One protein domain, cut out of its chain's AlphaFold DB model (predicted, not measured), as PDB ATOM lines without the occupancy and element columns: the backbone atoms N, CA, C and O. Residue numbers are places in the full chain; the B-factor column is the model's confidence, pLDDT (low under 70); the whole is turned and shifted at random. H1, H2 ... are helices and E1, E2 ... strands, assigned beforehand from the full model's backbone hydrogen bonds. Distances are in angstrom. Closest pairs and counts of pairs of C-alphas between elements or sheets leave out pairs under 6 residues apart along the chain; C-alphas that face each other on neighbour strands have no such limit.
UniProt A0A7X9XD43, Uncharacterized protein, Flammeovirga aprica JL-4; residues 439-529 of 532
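Overview. This is residues 439 to 529 of the 532 residues of an uncharacterized protein of Flammeovirga aprica JL-4 (UniProt A0A7X9XD43). A strongly twisted sheet of three strands, E2 to E4, makes one side of the domain, and three helices make most of the rest: H1 sits in the middle between that sheet and H2, and H3 runs past the side of H1 and H2. A small two-strand ribbon, E1 and E5, joins the two ends of the printed part near H1 and H3. The 91 printed residues hold three named helices and five named strands in the order E1 E2 E3 E4 H1 H2 H3 E5, and the class is mixed, helices and strands. The larger sheet has the order E2, E3, E4, and both sheets are antiparallel. The whole is compact, with a radius of gyration of the C-alphas of 12.8 A and spans of 37 by 34 by 22 A.

Along the chain. Start with the larger sheet at C-alpha 448, (127.868, 120.754, 90.120), where E2, residues 448 to 452, begins. E3, residues 455 to 462, covers 20.6 A, and E4, residues 466 to 472, covers 18.0 A. Read on to H1, residues 474 to 483, 14.5 A, then H2, residues 490 to 499, 14.4 A, and H3, residues 509 to 521, 18.3 A. Find E1, residues 439 to 441, from C-alpha 439 at (121.716, 104.028, 100.622), and E5, residues 525 to 528, ending at C-alpha 528, (121.102, 99.652, 97.138).

Arrangement. Look first at E2, E3 and E4, a meander, each strand the antiparallel neighbour of the one before. In the hairpin E2 and E3, N 457 and O 450 are 2.8 A apart, within hydrogen-bond range; in the hairpin E3 and E4, N 458 and O 470 are 2.8 A apart. H1 is on this sheet at a height of 10.6 A, over E3 and only just not over E4, on which 2 of its C-alphas fall; it runs slantwise to the strands, at 34 degrees to E3 on the local plane. H1 and H2 touch, closest at the C-alphas of Ile 479 and Thr 497, 7.1 A, at a steep tilt of 47 degrees, opposite ways. H3 touches H2 with residues 509 to 513 alone, closest at the C-alphas of Leu 498 and Ile 509, 7.1 A. H1 and H3 are close but not clearly touching. E1 and E5 are antiparallel neighbours, with N 526 and O 440 3.0 A apart; the closest C-alphas of E1 and H1, those of Arg 440 and Leu 483, are 4.8 A apart, and those of H3 and E5, Leu 519 and Ile 525, 5.9 A. In H1, H2 and H3 every O i to N i+4 pair is within hydrogen-bond range.

Size, cuts and confidence. The C-alphas farthest apart, those of Asn 453 and Val 529, are 38.6 A apart. The printed part has no cut, and no link is long. The mean pLDDT of the printed part is 79.5; look for values under 70 at residues 443 to 450 and 459 to 467.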
ATOM      1  N   MET A 439     121.813 102.871 101.497       88.19
ATOM      2  CA  MET A 439     121.716 104.028 100.622       88.19
ATOM      3  C   MET A 439     123.102 104.455 100.164       88.19
ATOM      4  O   MET A 439     124.092 104.294 100.880       88.19
ATOM      5  N   ARG A 440     123.168 105.015  98.960       87.06
ATOM      6  CA  ARG A 440     124.374 105.647  98.418       87.06
ATOM      7  C   ARG A 440     124.008 106.835  97.542       87.06
ATOM      8  O   ARG A 440     122.873 106.941  97.066       87.06
ATOM      9  N   GLN A 441     124.980 107.697  97.262       83.25
ATOM     10  CA  GLN A 441     124.804 108.722  96.249       83.25
ATOM     11  C   GLN A 441     124.695 108.032  94.890       83.25
ATOM     12  O   GLN A 441     125.462 107.121  94.558       83.25
ATOM     13  N   LYS A 442     123.739 108.470  94.076       79.25
ATOM     14  CA  LYS A 442     123.577 107.939  92.727       79.25
ATOM     15  C   LYS A 442     124.805 108.313  91.889       79.25
ATOM     16  O   LYS A 442     125.007 109.482  91.575       79.25
ATOM     17  N   LYS A 443     125.604 107.311  91.495       55.25
ATOM     18  CA  LYS A 443     126.946 107.440  90.868       55.25
ATOM     19  C   LYS A 443     127.033 108.285  89.580       55.25
ATOM     20  O   LYS A 443     128.126 108.499  89.075       55.25
ATOM     21  N   HIS A 444     125.905 108.736  89.032       53.09
ATOM     22  CA  HIS A 444     125.821 109.402  87.725       53.09
ATOM     23  C   HIS A 444     125.157 110.778  87.780       53.09
ATOM     24  O   HIS A 444     124.787 111.320  86.743       53.09
ATOM     25  N   LEU A 445     124.973 111.346  88.971       54.16
ATOM     26  CA  LEU A 445     124.688 112.769  89.054       54.16
ATOM     27  C   LEU A 445     126.005 113.497  88.801       54.16
ATOM     28  O   LEU A 445     126.901 113.473  89.642       54.16
ATOM     29  N   SER A 446     126.129 114.137  87.642       43.75
ATOM     30  CA  SER A 446     127.129 115.179  87.405       43.75
ATOM     31  C   SER A 446     126.787 116.349  88.330       43.75
ATOM     32  O   SER A 446     126.148 117.313  87.923       43.75
ATOM     33  N   THR A 447     127.084 116.216  89.621       48.50
ATOM     34  CA  THR A 447     126.693 117.201  90.626       48.50
ATOM     35  C   THR A 447     127.646 118.375  90.543       48.50
ATOM     36  O   THR A 447     128.779 118.286  91.024       48.50
ATOM     37  N   TYR A 448     127.194 119.475  89.953       47.84
ATOM     38  CA  TYR A 448     127.868 120.754  90.120       47.84
ATOM     39  C   TYR A 448     127.219 121.486  91.292       47.84
ATOM     40  O   TYR A 448     126.024 121.790  91.264       47.84
ATOM     41  N   PHE A 449     128.011 121.735  92.333       61.75
ATOM     42  CA  PHE A 449     127.604 122.564  93.457       61.75
ATOM     43  C   PHE A 449     127.971 124.009  93.137       61.75
ATOM     44  O   PHE A 449     129.149 124.357  93.141       61.75
ATOM     45  N   ASN A 450     126.969 124.847  92.867       59.41
ATOM     46  CA  ASN A 450     127.177 126.288  92.744       59.41
ATOM     47  C   ASN A 450     126.788 126.980  94.053       59.41
ATOM     48  O   ASN A 450     125.790 126.606  94.668       59.41
ATOM     49  N   LYS A 451     127.533 128.006  94.470       72.44
ATOM     50  CA  LYS A 451     127.096 128.918  95.531       72.44
ATOM     51  C   LYS A 451     126.741 130.261  94.916       72.44
ATOM     52  O   LYS A 451     127.620 130.980  94.459       72.44
ATOM     53  N   GLU A 452     125.465 130.621  94.964       72.31
ATOM     54  CA  GLU A 452     124.983 131.932  94.520       72.31
ATOM     55  C   GLU A 452     124.325 132.637  95.706       72.31
ATOM     56  O   GLU A 452     123.432 132.087  96.349       72.31
ATOM     57  N   ASN A 453     124.781 133.852  96.026       82.56
ATOM     58  CA  ASN A 453     124.227 134.679  97.107       82.56
ATOM     59  C   ASN A 453     124.138 133.960  98.471       82.56
ATOM     60  O   ASN A 453     123.163 134.107  99.202       82.56
ATOM     61  N   GLY A 454     125.146 133.146  98.803       78.56
ATOM     62  CA  GLY A 454     125.200 132.397 100.066       78.56
ATOM     63  C   GLY A 454     124.339 131.128 100.111       78.56
ATOM     64  O   GLY A 454     124.362 130.430 101.122       78.56
ATOM     65  N   LYS A 455     123.632 130.793  99.027       75.88
ATOM     66  CA  LYS A 455     122.826 129.573  98.892       75.88
ATOM     67  C   LYS A 455     123.561 128.538  98.048       75.88
ATOM     68  O   LYS A 455     124.164 128.883  97.032       75.88
ATOM     69  N   SER A 456     123.515 127.277  98.467       78.88
ATOM     70  CA  SER A 456     124.057 126.158  97.694       78.88
ATOM     71  C   SER A 456     123.011 125.681  96.693       78.88
ATOM     72  O   SER A 456     121.849 125.521  97.048       78.88
ATOM     73  N   PHE A 457     123.411 125.413  95.457       80.00
ATOM     74  CA  PHE A 457     122.555 124.847  94.422       80.00
ATOM     75  C   PHE A 457     123.182 123.574  93.879       80.00
ATOM     76  O   PHE A 457     124.384 123.532  93.623       80.00
ATOM     77  N   LEU A 458     122.347 122.565  93.663       76.81
ATOM     78  CA  LEU A 458     122.699 121.363  92.935       76.81
ATOM     79  C   LEU A 458     122.170 121.477  91.515       76.81
ATOM     80  O   LEU A 458     120.960 121.568  91.300       76.81
ATOM     81  N   LEU A 459     123.085 121.454  90.554       68.56
ATOM     82  CA  LEU A 459     122.751 121.224  89.157       68.56
ATOM     83  C   LEU A 459     122.823 119.725  88.885       68.56
ATOM     84  O   LEU A 459     123.844 119.093  89.164       68.56
ATOM     85  N   TYR A 460     121.739 119.159  88.364       60.25
ATOM     86  CA  TYR A 460     121.678 117.749  88.001       60.25
ATOM     87  C   TYR A 460     120.740 117.509  86.821       60.25
ATOM     88  O   TYR A 460     119.814 118.272  86.572       60.25
ATOM     89  N   LEU A 461     120.980 116.434  86.072       51.69
ATOM     90  CA  LEU A 461     120.143 116.065  84.935       51.69
ATOM     91  C   LEU A 461     118.974 115.185  85.415       51.69
ATOM     92  O   LEU A 461     119.169 114.011  85.731       51.69
ATOM     93  N   HIS A 462     117.769 115.751  85.480       64.25
ATOM     94  CA  HIS A 462     116.537 115.023  85.782       64.25
ATOM     95  C   HIS A 462     116.048 114.259  84.537       64.25
ATOM     96  O   HIS A 462     115.993 114.853  83.456       64.25
ATOM     97  N   PRO A 463     115.639 112.980  84.657       46.97
ATOM     98  CA  PRO A 463     115.237 112.156  83.511       46.97
ATOM     99  C   PRO A 463     114.104 112.761  82.671       46.97
ATOM    100  O   PRO A 463     114.136 112.693  81.448       46.97
ATOM    101  N   GLU A 464     113.122 113.380  83.329       50.25
ATOM    102  CA  GLU A 464     111.938 113.952  82.668       50.25
ATOM    103  C   GLU A 464     112.069 115.449  82.368       50.25
ATOM    104  O   GLU A 464     111.545 115.940  81.371       50.25
ATOM    105  N   LEU A 465     112.774 116.184  83.232       53.00
ATOM    106  CA  LEU A 465     112.753 117.648  83.250       53.00
ATOM    107  C   LEU A 465     114.038 118.253  82.659       53.00
ATOM    108  O   LEU A 465     114.160 119.471  82.558       53.00
ATOM    109  N   GLY A 466     115.010 117.429  82.256       59.56
ATOM    110  CA  GLY A 466     116.302 117.899  81.753       59.56
ATOM    111  C   GLY A 466     117.191 118.465  82.864       59.56
ATOM    112  O   GLY A 466     117.141 117.997  83.996       59.56
ATOM    113  N   LEU A 467     118.049 119.442  82.549       59.31
ATOM    114  CA  LEU A 467     118.957 120.039  83.536       59.31
ATOM    115  C   LEU A 467     118.148 120.833  84.571       59.31
ATOM    116  O   LEU A 467     117.517 121.833  84.237       59.31
ATOM    117  N   GLN A 468     118.172 120.375  85.816       71.50
ATOM    118  CA  GLN A 468     117.498 120.989  86.949       71.50
ATOM    119  C   GLN A 468     118.511 121.676  87.857       71.50
ATOM    120  O   GLN A 468     119.620 121.184  88.063       71.50
ATOM    121  N   LYS A 469     118.102 122.818  88.410       79.94
ATOM    122  CA  LYS A 469     118.824 123.558  89.445       79.94
ATOM    123  C   LYS A 469     117.955 123.563  90.694       79.94
ATOM    124  O   LYS A 469     116.901 124.195  90.701       79.94
ATOM    125  N   THR A 470     118.390 122.882  91.746       81.19
ATOM    126  CA  THR A 470     117.655 122.820  93.017       81.19
ATOM    127  C   THR A 470     118.474 123.475  94.117       81.19
ATOM    128  O   THR A 470     119.664 123.202  94.257       81.19
ATOM    129  N   GLU A 471     117.850 124.371  94.882       86.31
ATOM    130  CA  GLU A 471     118.468 124.934  96.082       86.31
ATOM    131  C   GLU A 471     118.646 123.824  97.125       86.31
ATOM    132  O   GLU A 471     117.712 123.088  97.444       86.31
ATOM    133  N   MET A 472     119.867 123.693  97.627       87.69
ATOM    134  CA  MET A 472     120.265 122.691  98.601       87.69
ATOM    135  C   MET A 472     120.340 123.335  99.969       87.69
ATOM    136  O   MET A 472     121.082 124.302 100.176       87.69
ATOM    137  N   SER A 473     119.625 122.755 100.925       89.06
ATOM    138  CA  SER A 473     119.837 123.102 102.321       89.06
ATOM    139  C   SER A 473     121.225 122.615 102.777       89.06
ATOM    140  O   SER A 473     121.831 121.725 102.156       89.06
ATOM    141  N   PRO A 474     121.751 123.161 103.885       87.69
ATOM    142  CA  PRO A 474     122.955 122.631 104.517       87.69
ATOM    143  C   PRO A 474     122.872 121.123 104.806       87.69
ATOM    144  O   PRO A 474     123.856 120.412 104.615       87.69
ATOM    145  N   VAL A 475     121.687 120.628 105.185       89.94
ATOM    146  CA  VAL A 475     121.437 119.204 105.462       89.94
ATOM    147  C   VAL A 475     121.553 118.352 104.209       89.94
ATOM    148  O   VAL A 475     122.190 117.305 104.245       89.94
ATOM    149  N   ASP A 476     121.015 118.808 103.079       90.88
ATOM    150  CA  ASP A 476     121.111 118.048 101.826       90.88
ATOM    151  C   ASP A 476     122.549 117.915 101.357       90.88
ATOM    152  O   ASP A 476     122.972 116.864 100.879       90.88
ATOM    153  N   THR A 477     123.305 119.001 101.507       86.19
ATOM    154  CA  THR A 477     124.722 119.035 101.150       86.19
ATOM    155  C   THR A 477     125.505 118.041 102.008       86.19
ATOM    156  O   THR A 477     126.347 117.312 101.485       86.19
ATOM    157  N   PHE A 478     125.193 117.974 103.305       88.44
ATOM    158  CA  PHE A 478     125.794 117.021 104.231       88.44
ATOM    159  C   PHE A 478     125.428 115.571 103.884       88.44
ATOM    160  O   PHE A 478     126.324 114.759 103.673       88.44
ATOM    161  N   ILE A 479     124.136 115.262 103.725       89.44
ATOM    162  CA  ILE A 479     123.654 113.915 103.376       89.44
ATOM    163  C   ILE A 479     124.313 113.409 102.088       89.44
ATOM    164  O   ILE A 479     124.806 112.283 102.035       89.44
ATOM    165  N   ILE A 480     124.350 114.238 101.042       85.94
ATOM    166  CA  ILE A 480     124.962 113.849  99.767       85.94
ATOM    167  C   ILE A 480     126.472 113.642  99.917       85.94
ATOM    168  O   ILE A 480     127.011 112.719  99.310       85.94
ATOM    169  N   SER A 481     127.150 114.466 100.720       83.81
ATOM    170  CA  SER A 481     128.583 114.316 100.993       83.81
ATOM    171  C   SER A 481     128.894 112.994 101.696       83.81
ATOM    172  O   SER A 481     129.807 112.288 101.272       83.81
ATOM    173  N   GLU A 482     128.112 112.624 102.711       88.50
ATOM    174  CA  GLU A 482     128.281 111.355 103.432       88.50
ATOM    175  C   GLU A 482     128.070 110.144 102.519       88.50
ATOM    176  O   GLU A 482     128.813 109.162 102.570       88.50
ATOM    177  N   LEU A 483     127.098 110.234 101.613       85.44
ATOM    178  CA  LEU A 483     126.758 109.166 100.678       85.44
ATOM    179  C   LEU A 483     127.646 109.123  99.423       85.44
ATOM    180  O   LEU A 483     127.525 108.186  98.629       85.44
ATOM    181  N   LYS A 484     128.531 110.111  99.218       81.38
ATOM    182  CA  LYS A 484     129.379 110.227  98.017       81.38
ATOM    183  C   LYS A 484     130.366 109.077  97.874       81.38
ATOM    184  O   LYS A 484     130.619 108.607  96.765       81.38
ATOM    185  N   PHE A 485     130.914 108.622  98.996       70.94
ATOM    186  CA  PHE A 485     131.930 107.570  99.029       70.94
ATOM    187  C   PHE A 485     131.504 106.346  99.838       70.94
ATOM    188  O   PHE A 485     132.176 105.318  99.777       70.94
ATOM    189  N   ASN A 486     130.372 106.426 100.537       79.12
ATOM    190  CA  ASN A 486     129.918 105.381 101.439       79.12
ATOM    191  C   ASN A 486     128.586 104.779 100.980       79.12
ATOM    192  O   ASN A 486     127.747 105.433 100.366       79.12
ATOM    193  N   THR A 487     128.395 103.499 101.295       87.44
ATOM    194  CA  THR A 487     127.092 102.828 101.233       87.44
ATOM    195  C   THR A 487     126.691 102.468 102.658       87.44
ATOM    196  O   THR A 487     127.160 101.464 103.202       87.44
ATOM    197  N   ILE A 488     125.856 103.310 103.260       90.56
ATOM    198  CA  ILE A 488     125.453 103.233 104.672       90.56
ATOM    199  C   ILE A 488     123.973 102.901 104.784       90.56
ATOM    200  O   ILE A 488     123.200 103.146 103.860       90.56
ATOM    201  N   THR A 489     123.565 102.312 105.896       92.25
ATOM    202  CA  THR A 489     122.149 102.043 106.155       92.25
ATOM    203  C   THR A 489     121.374 103.342 106.387       92.25
ATOM    204  O   THR A 489     121.929 104.367 106.783       92.25
ATOM    205  N   TYR A 490     120.065 103.302 106.146       90.38
ATOM    206  CA  TYR A 490     119.153 104.405 106.428       90.38
ATOM    207  C   TYR A 490     119.240 104.858 107.889       90.38
ATOM    208  O   TYR A 490     119.318 106.055 108.158       90.38
ATOM    209  N   GLN A 491     119.309 103.900 108.817       90.06
ATOM    210  CA  GLN A 491     119.459 104.175 110.243       90.06
ATOM    211  C   GLN A 491     120.795 104.864 110.562       90.06
ATOM    212  O   GLN A 491     120.799 105.873 111.263       90.06
ATOM    213  N   GLU A 492     121.911 104.378 110.009       89.81
ATOM    214  CA  GLU A 492     123.225 105.011 110.195       89.81
ATOM    215  C   GLU A 492     123.248 106.433 109.634       89.81
ATOM    216  O   GLU A 492     123.759 107.338 110.290       89.81
ATOM    217  N   LEU A 493     122.655 106.674 108.458       90.12
ATOM    218  CA  LEU A 493     122.579 108.030 107.910       90.12
ATOM    219  C   LEU A 493     121.763 108.960 108.819       90.12
ATOM    220  O   LEU A 493     122.164 110.110 109.019       90.12
ATOM    221  N   LEU A 494     120.637 108.483 109.366       90.44
ATOM    222  CA  LEU A 494     119.834 109.256 110.316       90.44
ATOM    223  C   LEU A 494     120.654 109.618 111.558       90.44
ATOM    224  O   LEU A 494     120.686 110.783 111.945       90.44
ATOM    225  N   GLU A 495     121.352 108.650 112.150       90.44
ATOM    226  CA  GLU A 495     122.173 108.860 113.347       90.44
ATOM    227  C   GLU A 495     123.348 109.811 113.091       90.44
ATOM    228  O   GLU A 495     123.576 110.733 113.878       90.44
ATOM    229  N   ILE A 496     124.061 109.644 111.972       88.69
ATOM    230  CA  ILE A 496     125.164 110.530 111.570       88.69
ATOM    231  C   ILE A 496     124.647 111.960 111.388       88.69
ATOM    232  O   ILE A 496     125.245 112.907 111.899       88.69
ATOM    233  N   THR A 497     123.510 112.130 110.712       88.19
ATOM    234  CA  THR A 497     122.974 113.463 110.405       88.19
ATOM    235  C   THR A 497     122.343 114.141 111.627       88.19
ATOM    236  O   THR A 497     122.479 115.351 111.775       88.19
ATOM    237  N   LEU A 498     121.706 113.392 112.537       89.25
ATOM    238  CA  LEU A 498     121.162 113.925 113.798       89.25
ATOM    239  C   LEU A 498     122.260 114.398 114.759       89.25
ATOM    240  O   LEU A 498     122.074 115.382 115.477       89.25
ATOM    241  N   ASN A 499     123.396 113.699 114.777       88.50
ATOM    242  CA  ASN A 499     124.539 114.055 115.617       88.50
ATOM    243  C   ASN A 499     125.395 115.179 115.014       88.50
ATOM    244  O   ASN A 499     126.164 115.825 115.732       88.50
ATOM    245  N   ALA A 500     125.268 115.437 113.713       86.81
ATOM    246  CA  ALA A 500     125.982 116.511 113.048       86.81
ATOM    247  C   ALA A 500     125.380 117.880 113.416       86.81
ATOM    248  O   ALA A 500     124.203 118.156 113.197       86.81
ATOM    249  N   ASN A 501     126.209 118.787 113.940       83.00
ATOM    250  CA  ASN A 501     125.811 120.179 114.164       83.00
ATOM    251  C   ASN A 501     125.890 120.973 112.847       83.00
ATOM    252  O   ASN A 501     126.820 121.751 112.620       83.00
ATOM    253  N   ILE A 502     124.938 120.734 111.944       82.94
ATOM    254  CA  ILE A 502     124.932 121.318 110.600       82.94
ATOM    255  C   ILE A 502     124.350 122.733 110.677       82.94
ATOM    256  O   ILE A 502     123.144 122.930 110.800       82.94
ATOM    257  N   GLY A 503     125.218 123.743 110.609       76.06
ATOM    258  CA  GLY A 503     124.796 125.149 110.591       76.06
ATOM    259  C   GLY A 503     124.192 125.658 111.906       76.06
ATOM    260  O   GLY A 503     123.446 126.632 111.885       76.06
ATOM    261  N   GLY A 504     124.489 125.018 113.043       81.75
ATOM    262  CA  GLY A 504     123.990 125.443 114.358       81.75
ATOM    263  C   GLY A 504     122.547 125.030 114.663       81.75
ATOM    264  O   GLY A 504     122.035 125.379 115.727       81.75
ATOM    265  N   GLN A 505     121.883 124.302 113.761       80.69
ATOM    266  CA  GLN A 505     120.541 123.763 113.974       80.69
ATOM    267  C   GLN A 505     120.601 122.277 114.332       80.69
ATOM    268  O   GLN A 505     121.312 121.499 113.700       80.69
ATOM    269  N   LYS A 506     119.813 121.884 115.337       83.88
ATOM    270  CA  LYS A 506     119.458 120.481 115.567       83.88
ATOM    271  C   LYS A 506     118.236 120.153 114.721       83.88
ATOM    272  O   LYS A 506     117.255 120.896 114.764       83.88
ATOM    273  N   PHE A 507     118.300 119.058 113.977       84.38
ATOM    274  CA  PHE A 507     117.195 118.612 113.137       84.38
ATOM    275  C   PHE A 507     116.282 117.673 113.914       84.38
ATOM    276  O   PHE A 507     116.747 116.826 114.676       84.38
ATOM    277  N   ASP A 508     114.977 117.842 113.721       91.44
ATOM    278  CA  ASP A 508     114.000 116.856 114.157       91.44
ATOM    279  C   ASP A 508     114.100 115.609 113.265       91.44
ATOM    280  O   ASP A 508     114.325 115.713 112.053       91.44
ATOM    281  N   ILE A 509     113.954 114.427 113.866       90.31
ATOM    282  CA  ILE A 509     114.094 113.157 113.153       90.31
ATOM    283  C   ILE A 509     113.067 113.018 112.026       90.31
ATOM    284  O   ILE A 509     113.420 112.514 110.964       90.31
ATOM    285  N   GLU A 510     111.835 113.498 112.198       91.00
ATOM    286  CA  GLU A 510     110.797 113.390 111.169       91.00
ATOM    287  C   GLU A 510     111.098 114.308 109.979       91.00
ATOM    288  O   GLU A 510     110.999 113.872 108.832       91.00
ATOM    289  N   ILE A 511     111.608 115.519 110.230       87.31
ATOM    290  CA  ILE A 511     112.068 116.438 109.171       87.31
ATOM    291  C   ILE A 511     113.198 115.798 108.355       87.31
ATOM    292  O   ILE A 511     113.235 115.899 107.126       87.31
ATOM    293  N   LEU A 512     114.129 115.117 109.025       90.69
ATOM    294  CA  LEU A 512     115.241 114.454 108.358       90.69
ATOM    295  C   LEU A 512     114.773 113.268 107.498       90.69
ATOM    296  O   LEU A 512     115.246 113.108 106.371       90.69
ATOM    297  N   LYS A 513     113.816 112.471 107.991       92.00
ATOM    298  CA  LYS A 513     113.195 111.382 107.219       92.00
ATOM    299  C   LYS A 513     112.491 111.913 105.973       92.00
ATOM    300  O   LYS A 513     112.706 111.384 104.882       92.00
ATOM    301  N   GLU A 514     111.696 112.974 106.112       90.12
ATOM    302  CA  GLU A 514     111.045 113.638 104.977       90.12
ATOM    303  C   GLU A 514     112.071 114.159 103.973       90.12
ATOM    304  O   GLU A 514     111.887 114.020 102.760       90.12
ATOM    305  N   ARG A 515     113.196 114.701 104.455       90.75
ATOM    306  CA  ARG A 515     114.240 115.203 103.568       90.75
ATOM    307  C   ARG A 515     114.952 114.088 102.814       90.75
ATOM    308  O   ARG A 515     115.099 114.200 101.601       90.75
ATOM    309  N   ILE A 516     115.322 112.991 103.475       89.88
ATOM    310  CA  ILE A 516     115.913 111.814 102.814       89.88
ATOM    311  C   ILE A 516     114.934 111.222 101.794       89.88
ATOM    312  O   ILE A 516     115.337 110.924 100.669       89.88
ATOM    313  N   LYS A 517     113.643 111.119 102.140       89.06
ATOM    314  CA  LYS A 517     112.587 110.698 101.208       89.06
ATOM    315  C   LYS A 517     112.526 111.621  99.992       89.06
ATOM    316  O   LYS A 517     112.547 111.139  98.867       89.06
ATOM    317  N   SER A 518     112.567 112.935 100.201       86.81
ATOM    318  CA  SER A 518     112.614 113.913  99.114       86.81
ATOM    319  C   SER A 518     113.865 113.754  98.238       86.81
ATOM    320  O   SER A 518     113.775 113.837  97.016       86.81
ATOM    321  N   LEU A 519     115.040 113.482  98.817       86.81
ATOM    322  CA  LEU A 519     116.267 113.224  98.050       86.81
ATOM    323  C   LEU A 519     116.173 111.923  97.229       86.81
ATOM    324  O   LEU A 519     116.686 111.881  96.110       86.81
ATOM    325  N   LEU A 520     115.511 110.883  97.749       84.75
ATOM    326  CA  LEU A 520     115.226 109.636  97.023       84.75
ATOM    327  C   LEU A 520     114.247 109.857  95.868       84.75
ATOM    328  O   LEU A 520     114.518 109.426  94.748       84.75
ATOM    329  N   GLU A 521     113.140 110.554  96.125       81.62
ATOM    330  CA  GLU A 521     112.109 110.874  95.129       81.62
ATOM    331  C   GLU A 521     112.673 111.722  93.985       81.62
ATOM    332  O   GLU A 521     112.391 111.458  92.820       81.62
ATOM    333  N   ASN A 522     113.555 112.674  94.302       77.25
ATOM    334  CA  ASN A 522     114.267 113.484  93.309       77.25
ATOM    335  C   ASN A 522     115.444 112.740  92.645       77.25
ATOM    336  O   ASN A 522     116.159 113.301  91.813       77.25
ATOM    337  N   GLY A 523     115.684 111.479  93.017       80.69
ATOM    338  CA  GLY A 523     116.732 110.638  92.448       80.69
ATOM    339  C   GLY A 523     118.157 111.101  92.760       80.69
ATOM    340  O   GLY A 523     119.075 110.726  92.026       80.69
ATOM    341  N   LEU A 524     118.343 111.901  93.814       81.56
ATOM    342  CA  LEU A 524     119.642 112.410  94.264       81.56
ATOM    343  C   LEU A 524     120.457 111.345  95.010       81.56
ATOM    344  O   LEU A 524     121.690 111.323  94.963       81.56
ATOM    345  N   ILE A 525     119.755 110.420  95.655       87.81
ATOM    346  CA  ILE A 525     120.306 109.245  96.328       87.81
ATOM    347  C   ILE A 525     119.508 108.013  95.888       87.81
ATOM    348  O   ILE A 525     118.414 108.140  95.334       87.81
ATOM    349  N   GLU A 526     120.064 106.819  96.067       89.31
ATOM    350  CA  GLU A 526     119.391 105.569  95.701       89.31
ATOM    351  C   GLU A 526     119.536 104.506  96.791       89.31
ATOM    352  O   GLU A 526     120.560 104.437  97.477       89.31
ATOM    353  N   GLU A 527     118.505 103.670  96.924       90.06
ATOM    354  CA  GLU A 527     118.552 102.452  97.726       90.06
ATOM    355  C   GLU A 527     119.338 101.370  96.972       90.06
ATOM    356  O   GLU A 527     119.104 101.103  95.790       90.06
ATOM    357  N   VAL A 528     120.299 100.755  97.654       86.19
ATOM    358  CA  VAL A 528     121.102  99.652  97.138       86.19
ATOM    359  C   VAL A 528     120.380  98.356  97.468       86.19
ATOM    360  O   VAL A 528     120.387  97.904  98.609       86.19
ATOM    361  N   VAL A 529     119.769  97.752  96.452       78.94
ATOM    362  CA  VAL A 529     119.244  96.390  96.553       78.94
ATOM    363  C   VAL A 529     120.429  95.437  96.415       78.94
ATOM    364  O   VAL A 529     121.014  95.326  95.336       78.94
TER     365      VAL A 529